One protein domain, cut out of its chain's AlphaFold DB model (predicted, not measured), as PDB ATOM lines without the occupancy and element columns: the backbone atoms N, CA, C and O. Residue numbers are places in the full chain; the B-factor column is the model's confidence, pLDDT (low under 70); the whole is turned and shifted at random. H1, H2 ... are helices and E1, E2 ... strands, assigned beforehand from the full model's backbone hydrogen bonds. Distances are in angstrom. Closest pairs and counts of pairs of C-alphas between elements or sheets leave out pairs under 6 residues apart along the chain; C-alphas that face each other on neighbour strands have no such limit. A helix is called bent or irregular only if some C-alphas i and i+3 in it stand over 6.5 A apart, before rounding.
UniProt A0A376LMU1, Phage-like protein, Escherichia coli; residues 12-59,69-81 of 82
ATOM      1  N   ASP A  12      25.300  72.029  50.638       87.69
ATOM      2  CA  ASP A  12      24.950  72.676  51.901       87.69
ATOM      3  C   ASP A  12      24.282  71.647  52.834       87.69
ATOM      4  O   ASP A  12      23.204  71.133  52.504       87.69
ATOM      5  N   PRO A  13      24.883  71.311  53.989       86.44
ATOM      6  CA  PRO A  13      24.344  70.292  54.884       86.44
ATOM      7  C   PRO A  13      23.015  70.709  55.535       86.44
ATOM      8  O   PRO A  13      22.163  69.851  55.779       86.44
ATOM      9  N   VAL A  14      22.801  72.006  55.776       89.62
ATOM     10  CA  VAL A  14      21.581  72.537  56.400       89.62
ATOM     11  C   VAL A  14      20.431  72.479  55.406       89.62
ATOM     12  O   VAL A  14      19.406  71.858  55.698       89.62
ATOM     13  N   LEU A  15      20.610  73.029  54.204       89.56
ATOM     14  CA  LEU A  15      19.573  72.977  53.168       89.56
ATOM     15  C   LEU A  15      19.263  71.536  52.751       89.56
ATOM     16  O   LEU A  15      18.099  71.195  52.542       89.56
ATOM     17  N   THR A  16      20.273  70.661  52.717       90.25
ATOM     18  CA  THR A  16      20.075  69.227  52.459       90.25
ATOM     19  C   THR A  16      19.210  68.574  53.538       90.25
ATOM     20  O   THR A  16      18.335  67.771  53.217       90.25
ATOM     21  N   SER A  17      19.417  68.913  54.814       89.75
ATOM     22  CA  SER A  17      18.604  68.369  55.910       89.75
ATOM     23  C   SER A  17      17.141  68.822  55.835       89.75
ATOM     24  O   SER A  17      16.241  68.000  55.998       89.75
ATOM     25  N   ILE A  18      16.903  70.093  55.491       91.62
ATOM     26  CA  ILE A  18      15.557  70.652  55.304       91.62
ATOM     27  C   ILE A  18      14.869  69.980  54.112       91.62
ATOM     28  O   ILE A  18      13.726  69.541  54.232       91.62
ATOM     29  N   ALA A  19      15.575  69.840  52.988       90.56
ATOM     30  CA  ALA A  19      15.046  69.189  51.792       90.56
ATOM     31  C   ALA A  19      14.661  67.724  52.055       90.56
ATOM     32  O   ALA A  19      13.589  67.294  51.642       90.56
ATOM     33  N   ARG A  20      15.485  66.971  52.800       88.62
ATOM     34  CA  ARG A  20      15.178  65.579  53.190       88.62
ATOM     35  C   ARG A  20      13.976  65.461  54.133       88.62
ATOM     36  O   ARG A  20      13.336  64.417  54.158       88.62
ATOM     37  N   GLY A  21      13.701  66.489  54.933       88.69
ATOM     38  CA  GLY A  21      12.583  66.514  55.881       88.69
ATOM     39  C   GLY A  21      11.259  67.007  55.292       88.69
ATOM     40  O   GLY A  21      10.231  66.919  55.966       88.69
ATOM     41  N   TYR A  22      11.264  67.534  54.066       91.00
ATOM     42  CA  TYR A  22      10.066  68.056  53.415       91.00
ATOM     43  C   TYR A  22       9.022  66.952  53.209       91.00
ATOM     44  O   TYR A  22       9.329  65.879  52.698       91.00
ATOM     45  N   LYS A  23       7.768  67.231  53.580       87.12
ATOM     46  CA  LYS A  23       6.624  66.337  53.364       87.12
ATOM     47  C   LYS A  23       5.418  67.132  52.894       87.12
ATOM     48  O   LYS A  23       5.123  68.193  53.442       87.12
ATOM     49  N   ASN A  24       4.686  66.587  51.928       88.12
ATOM     50  CA  ASN A  24       3.419  67.146  51.467       88.12
ATOM     51  C   ASN A  24       2.261  66.232  51.885       88.12
ATOM     52  O   ASN A  24       2.131  65.119  51.384       88.12
ATOM     53  N   ALA A  25       1.403  66.709  52.790       86.75
ATOM     54  CA  ALA A  25       0.294  65.923  53.331       86.75
ATOM     55  C   ALA A  25      -0.825  65.623  52.313       86.75
ATOM     56  O   ALA A  25      -1.616  64.710  52.543       86.75
ATOM     57  N   ALA A  26      -0.902  66.366  51.203       91.38
ATOM     58  CA  ALA A  26      -1.905  66.149  50.161       91.38
ATOM     59  C   ALA A  26      -1.521  65.019  49.189       91.38
ATOM     60  O   ALA A  26      -2.385  64.477  48.501       91.38
ATOM     61  N   PHE A  27      -0.239  64.650  49.117       90.31
ATOM     62  CA  PHE A  27       0.243  63.620  48.200       90.31
ATOM     63  C   PHE A  27       0.348  62.260  48.893       90.31
ATOM     64  O   PHE A  27       0.915  62.129  49.972       90.31
ATOM     65  N   ILE A  28      -0.189  61.223  48.243       90.50
ATOM     66  CA  ILE A  28      -0.204  59.843  48.759       90.50
ATOM     67  C   ILE A  28       0.814  58.925  48.070       90.50
ATOM     68  O   ILE A  28       0.850  57.733  48.364       90.50
ATOM     69  N   GLY A  29       1.638  59.466  47.163       89.19
ATOM     70  CA  GLY A  29       2.595  58.696  46.362       89.19
ATOM     71  C   GLY A  29       3.517  57.834  47.220       89.19
ATOM     72  O   GLY A  29       3.567  56.629  47.016       89.19
ATOM     73  N   GLU A  30       4.128  58.415  48.257       88.19
ATOM     74  CA  GLU A  30       5.042  57.709  49.173       88.19
ATOM     75  C   GLU A  30       4.376  56.585  49.986       88.19
ATOM     76  O   GLU A  30       5.064  55.701  50.490       88.19
ATOM     77  N   ARG A  31       3.041  56.598  50.129       89.44
ATOM     78  CA  ARG A  31       2.304  55.524  50.820       89.44
ATOM     79  C   ARG A  31       2.063  54.313  49.924       89.44
ATOM     80  O   ARG A  31       1.961  53.204  50.434       89.44
ATOM     81  N   ILE A  32       1.926  54.537  48.618       91.38
ATOM     82  CA  ILE A  32       1.696  53.482  47.622       91.38
ATOM     83  C   ILE A  32       3.041  52.960  47.100       91.38
ATOM     84  O   ILE A  32       3.229  51.755  46.959       91.38
ATOM     85  N   PHE A  33       3.986  53.871  46.859       90.12
ATOM     86  CA  PHE A  33       5.328  53.606  46.354       90.12
ATOM     87  C   PHE A  33       6.366  54.204  47.317       90.12
ATOM     88  O   PHE A  33       6.681  55.393  47.218       90.12
ATOM     89  N   PRO A  34       6.887  53.416  48.273       88.12
ATOM     90  CA  PRO A  34       7.879  53.902  49.222       88.12
ATOM     91  C   PRO A  34       9.200  54.240  48.522       88.12
ATOM     92  O   PRO A  34       9.603  53.591  47.556       88.12
ATOM     93  N   VAL A  35       9.902  55.244  49.047       88.31
ATOM     94  CA  VAL A  35      11.222  55.645  48.550       88.31
ATOM     95  C   VAL A  35      12.267  54.623  48.995       88.31
ATOM     96  O   VAL A  35      12.430  54.373  50.189       88.31
ATOM     97  N   VAL A  36      13.000  54.055  48.036       87.38
ATOM     98  CA  VAL A  36      14.098  53.109  48.278       87.38
ATOM     99  C   VAL A  36      15.387  53.691  47.710       87.38
ATOM    100  O   VAL A  36      15.431  54.122  46.559       87.38
ATOM    101  N   LEU A  37      16.444  53.711  48.520       87.00
ATOM    102  CA  LEU A  37      17.756  54.195  48.098       87.00
ATOM    103  C   LEU A  37      18.461  53.125  47.261       87.00
ATOM    104  O   LEU A  37      18.530  51.969  47.670       87.00
ATOM    105  N   THR A  38      18.997  53.523  46.108       85.62
ATOM    106  CA  THR A  38      19.821  52.656  45.259       85.62
ATOM    107  C   THR A  38      21.057  53.412  44.787       85.62
ATOM    108  O   THR A  38      20.975  54.598  44.479       85.62
ATOM    109  N   ASP A  39      22.200  52.728  44.716       85.38
ATOM    110  CA  ASP A  39      23.478  53.337  44.313       85.38
ATOM    111  C   ASP A  39      23.582  53.586  42.800       85.38
ATOM    112  O   ASP A  39      24.416  54.366  42.344       85.38
ATOM    113  N   LYS A  40      22.768  52.881  42.006       85.88
ATOM    114  CA  LYS A  40      22.764  52.937  40.540       85.88
ATOM    115  C   LYS A  40      21.476  53.578  40.039       85.88
ATOM    116  O   LYS A  40      20.405  53.269  40.546       85.88
ATOM    117  N   GLU A  41      21.592  54.383  38.985       82.31
ATOM    118  CA  GLU A  41      20.444  54.948  38.262       82.31
ATOM    119  C   GLU A  41      19.620  53.844  37.578       82.31
ATOM    120  O   GLU A  41      18.397  53.872  37.603       82.31
ATOM    121  N   GLY A  42      20.280  52.826  37.013       83.44
ATOM    122  CA  GLY A  42      19.625  51.633  36.471       83.44
ATOM    123  C   GLY A  42      19.443  50.550  37.534       83.44
ATOM    124  O   GLY A  42      20.432  50.035  38.068       83.44
ATOM    125  N   VAL A  43      18.196  50.170  37.806       84.12
ATOM    126  CA  VAL A  43      17.835  49.183  38.831       84.12
ATOM    127  C   VAL A  43      16.948  48.102  38.238       84.12
ATOM    128  O   VAL A  43      15.966  48.374  37.554       84.12
ATOM    129  N   ARG A  44      17.276  46.851  38.552       84.56
ATOM    130  CA  ARG A  44      16.431  45.703  38.248       84.56
ATOM    131  C   ARG A  44      15.498  45.440  39.423       84.56
ATOM    132  O   ARG A  44      15.932  44.936  40.458       84.56
ATOM    133  N   VAL A  45      14.229  45.794  39.266       85.25
ATOM    134  CA  VAL A  45      13.201  45.639  40.297       85.25
ATOM    135  C   VAL A  45      12.556  44.254  40.181       85.25
ATOM    136  O   VAL A  45      12.147  43.863  39.083       85.25
ATOM    137  N   PRO A  46      12.458  43.479  41.278       85.62
ATOM    138  CA  PRO A  46      11.769  42.195  41.257       85.62
ATOM    139  C   PRO A  46      10.271  42.399  41.014       85.62
ATOM    140  O   PRO A  46       9.649  43.273  41.620       85.62
ATOM    141  N   THR A  47       9.675  41.576  40.152       84.50
ATOM    142  CA  THR A  47       8.222  41.545  39.977       84.50
ATOM    143  C   THR A  47       7.601  40.418  40.769       84.50
ATOM    144  O   THR A  47       7.991  39.256  40.674       84.50
ATOM    145  N   PHE A  48       6.579  40.770  41.537       81.75
ATOM    146  CA  PHE A  48       5.846  39.819  42.349       81.75
ATOM    147  C   PHE A  48       4.622  39.335  41.572       81.75
ATOM    148  O   PHE A  48       3.657  40.072  41.374       81.75
ATOM    149  N   GLY A  49       4.692  38.096  41.086       78.38
ATOM    150  CA  GLY A  49       3.543  37.400  40.511       78.38
ATOM    151  C   GLY A  49       2.575  36.909  41.589       78.38
ATOM    152  O   GLY A  49       2.830  37.032  42.786       78.38
ATOM    153  N   LYS A  50       1.468  36.288  41.171       77.50
ATOM    154  CA  LYS A  50       0.429  35.785  42.088       77.50
ATOM    155  C   LYS A  50       0.985  34.828  43.150       77.50
ATOM    156  O   LYS A  50       0.586  34.906  44.303       77.50
ATOM    157  N   THR A  51       1.920  33.961  42.766       72.81
ATOM    158  CA  THR A  51       2.551  32.953  43.633       72.81
ATOM    159  C   THR A  51       3.507  33.550  44.668       72.81
ATOM    160  O   THR A  51       3.786  32.902  45.672       72.81
ATOM    161  N   ALA A  52       3.965  34.794  44.487       75.12
ATOM    162  CA  ALA A  52       4.870  35.456  45.429       75.12
ATOM    163  C   ALA A  52       4.190  35.843  46.754       75.12
ATOM    164  O   ALA A  52       4.870  35.973  47.768       75.12
ATOM    165  N   PHE A  53       2.865  36.004  46.746       76.81
ATOM    166  CA  PHE A  53       2.066  36.348  47.927       76.81
ATOM    167  C   PHE A  53       1.294  35.154  48.497       76.81
ATOM    168  O   PHE A  53       0.512  35.320  49.429       76.81
ATOM    169  N   VAL A  54       1.478  33.959  47.929       77.19
ATOM    170  CA  VAL A  54       0.867  32.741  48.461       77.19
ATOM    171  C   VAL A  54       1.714  32.257  49.629       77.19
ATOM    172  O   VAL A  54       2.898  31.944  49.478       77.19
ATOM    173  N   GLU A  55       1.091  32.197  50.798       71.44
ATOM    174  CA  GLU A  55       1.641  31.499  51.949       71.44
ATOM    175  C   GLU A  55       1.463  29.996  51.718       71.44
ATOM    176  O   GLU A  55       0.356  29.514  51.479       71.44
ATOM    177  N   TYR A  56       2.577  29.265  51.687       67.50
ATOM    178  CA  TYR A  56       2.557  27.814  51.552       67.50
ATOM    179  C   TYR A  56       2.742  27.216  52.944       67.50
ATOM    180  O   TYR A  56       3.851  27.261  53.476       67.50
ATOM    181  N   ASP A  57       1.684  26.625  53.501       65.62
ATOM    182  CA  ASP A  57       1.779  25.763  54.682       65.62
ATOM    183  C   ASP A  57       2.445  24.444  54.275       65.62
ATOM    184  O   ASP A  57       1.800  23.428  54.016       65.62
ATOM    185  N   THR A  58       3.769  24.473  54.127       67.44
ATOM    186  CA  THR A  58       4.545  23.260  53.880       67.44
ATOM    187  C   THR A  58       4.980  22.653  55.204       67.44
ATOM    188  O   THR A  58       5.881  23.178  55.862       67.44
ATOM    189  N   GLU A  59       4.394  21.515  55.572       67.38
ATOM    190  CA  GLU A  59       4.946  20.671  56.630       67.38
ATOM    191  C   GLU A  59       6.245  20.016  56.145       67.38
ATOM    192  O   GLU A  59       6.323  19.433  55.059       67.38
ATOM    193  N   LEU A  69      12.915  24.700  49.429       72.62
ATOM    194  CA  LEU A  69      11.650  24.865  48.721       72.62
ATOM    195  C   LEU A  69      11.912  25.543  47.371       72.62
ATOM    196  O   LEU A  69      12.334  26.700  47.312       72.62
ATOM    197  N   VAL A  70      11.680  24.812  46.281       68.12
ATOM    198  CA  VAL A  70      11.829  25.333  44.917       68.12
ATOM    199  C   VAL A  70      10.619  26.211  44.601       68.12
ATOM    200  O   VAL A  70       9.519  25.711  44.383       68.12
ATOM    201  N   ARG A  71      10.817  27.531  44.613       66.94
ATOM    202  CA  ARG A  71       9.806  28.516  44.199       66.94
ATOM    203  C   ARG A  71       9.883  28.777  42.693       66.94
ATOM    204  O   ARG A  71      10.941  28.607  42.085       66.94
ATOM    205  N   GLU A  72       8.775  29.221  42.098       69.19
ATOM    206  CA  GLU A  72       8.799  29.775  40.740       69.19
ATOM    207  C   GLU A  72       9.791  30.942  40.648       69.19
ATOM    208  O   GLU A  72       9.994  31.694  41.604       69.19
ATOM    209  N   LYS A  73      10.423  31.092  39.480       65.62
ATOM    210  CA  LYS A  73      11.381  32.170  39.240       65.62
ATOM    211  C   LYS A  73      10.655  33.515  39.233       65.62
ATOM    212  O   LYS A  73       9.826  33.768  38.365       65.62
ATOM    213  N   THR A  74      11.016  34.384  40.172       69.75
ATOM    214  CA  THR A  74      10.601  35.789  40.188       69.75
ATOM    215  C   THR A  74      11.024  36.470  38.885       69.75
ATOM    216  O   THR A  74      12.174  36.337  38.458       69.75
ATOM    217  N   GLY A  75      10.103  37.195  38.251       79.31
ATOM    218  CA  GLY A  75      10.430  38.041  37.109       79.31
ATOM    219  C   GLY A  75      11.191  39.291  37.548       79.31
ATOM    220  O   GLY A  75      11.267  39.622  38.733       79.31
ATOM    221  N   THR A  76      11.759  40.011  36.588       84.31
ATOM    222  CA  THR A  76      12.440  41.275  36.864       84.31
ATOM    223  C   THR A  76      12.099  42.318  35.816       84.31
ATOM    224  O   THR A  76      12.026  41.992  34.632       84.31
ATOM    225  N   LEU A  77      11.933  43.563  36.250       83.19
ATOM    226  CA  LEU A  77      11.775  44.729  35.386       83.19
ATOM    227  C   LEU A  77      12.995  45.629  35.523       83.19
ATOM    228  O   LEU A  77      13.401  45.962  36.633       83.19
ATOM    229  N   ASP A  78      13.559  46.035  34.394       85.44
ATOM    230  CA  ASP A  78      14.646  47.003  34.368       85.44
ATOM    231  C   ASP A  78      14.043  48.417  34.345       85.44
ATOM    232  O   ASP A  78      13.258  48.759  33.458       85.44
ATOM    233  N   LEU A  79      14.382  49.225  35.348       81.88
ATOM    234  CA  LEU A  79      13.964  50.617  35.494       81.88
ATOM    235  C   LEU A  79      15.195  51.525  35.524       81.88
ATOM    236  O   LEU A  79      16.255  51.133  36.010       81.88
ATOM    237  N   VAL A  80      15.042  52.752  35.035       79.69
ATOM    238  CA  VAL A  80      16.054  53.808  35.151       79.69
ATOM    239  C   VAL A  80      15.445  54.954  35.949       79.69
ATOM    240  O   VAL A  80      14.437  55.525  35.535       79.69
ATOM    241  N   ALA A  81      16.031  55.252  37.104       66.50
ATOM    242  CA  ALA A  81      15.727  56.434  37.895       66.50
ATOM    243  C   ALA A  81      16.424  57.636  37.243       66.50
ATOM    244  O   ALA A  81      17.653  57.684  37.195       66.50
TER     245      ALA A  81
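This is residues 12 to 59 and 69 to 81 of the 82 residues of the protein "Phage-like protein" of Escherichia coli (UniProt A0A376LMU1). A ribbon of two antiparallel strands, E1 and E2, has a loose arm that holds H1 and H2 before E1, and the short helix H3 just after E1. The arm, residues 12 to 37, stands free and adds to the length. The 61 printed residues hold three named helices and two named strands, in the order H1, H2, E1, H3, E2; the class is mixed, with 29 residues in named elements, under half. The whole is extended, with a radius of gyration of the C-alphas of 17.8 A and spans of 54 by 27 by 21 A.

H1 is residues 13 to 21, 12.4 A long, and begins at C-alpha 13 (24.344, 70.292, 54.884). H2 is residues 29 to 32. E1 is residues 42 to 47, 15.6 A long. H3 is residues 50 to 53; it is neither bent nor irregular, but only just: C-alphas 50 and 53 are 6.1 A apart. E2 is residues 75 to 80, 16.9 A long, and ends at C-alpha 80 (16.054, 53.808, 35.151).

E1 and E2 are antiparallel neighbours, with 151 degrees between their directions. The C-alphas of Gly 42 and Val 80 face each other at 4.4 A. N 45 and O 77 are within hydrogen-bond range at 2.8 A, as are N 47 and O 75 at 2.9 A. H1 is apart from H2, E1, H3 and E2. H2 is apart from H3 and E2. In H1 every O i to N i+4 pair is within hydrogen-bond range; H2 and H3 are too short for such a pair, and the one O i to N i+3 pair of H3 is not within range.

The two C-alphas farthest apart, of Asp 12 and Glu 59, are 55.9 A apart. Residues 60 to 68 are not printed, and C-alphas 59 and 69 are 11.2 A apart across the cut. Of the links that are printed whole, E1 to H3 is tight and the others are short. Mean pLDDT of the printed part is 82.2; residues 56 to 59, 70 to 74 and 81 are under 70.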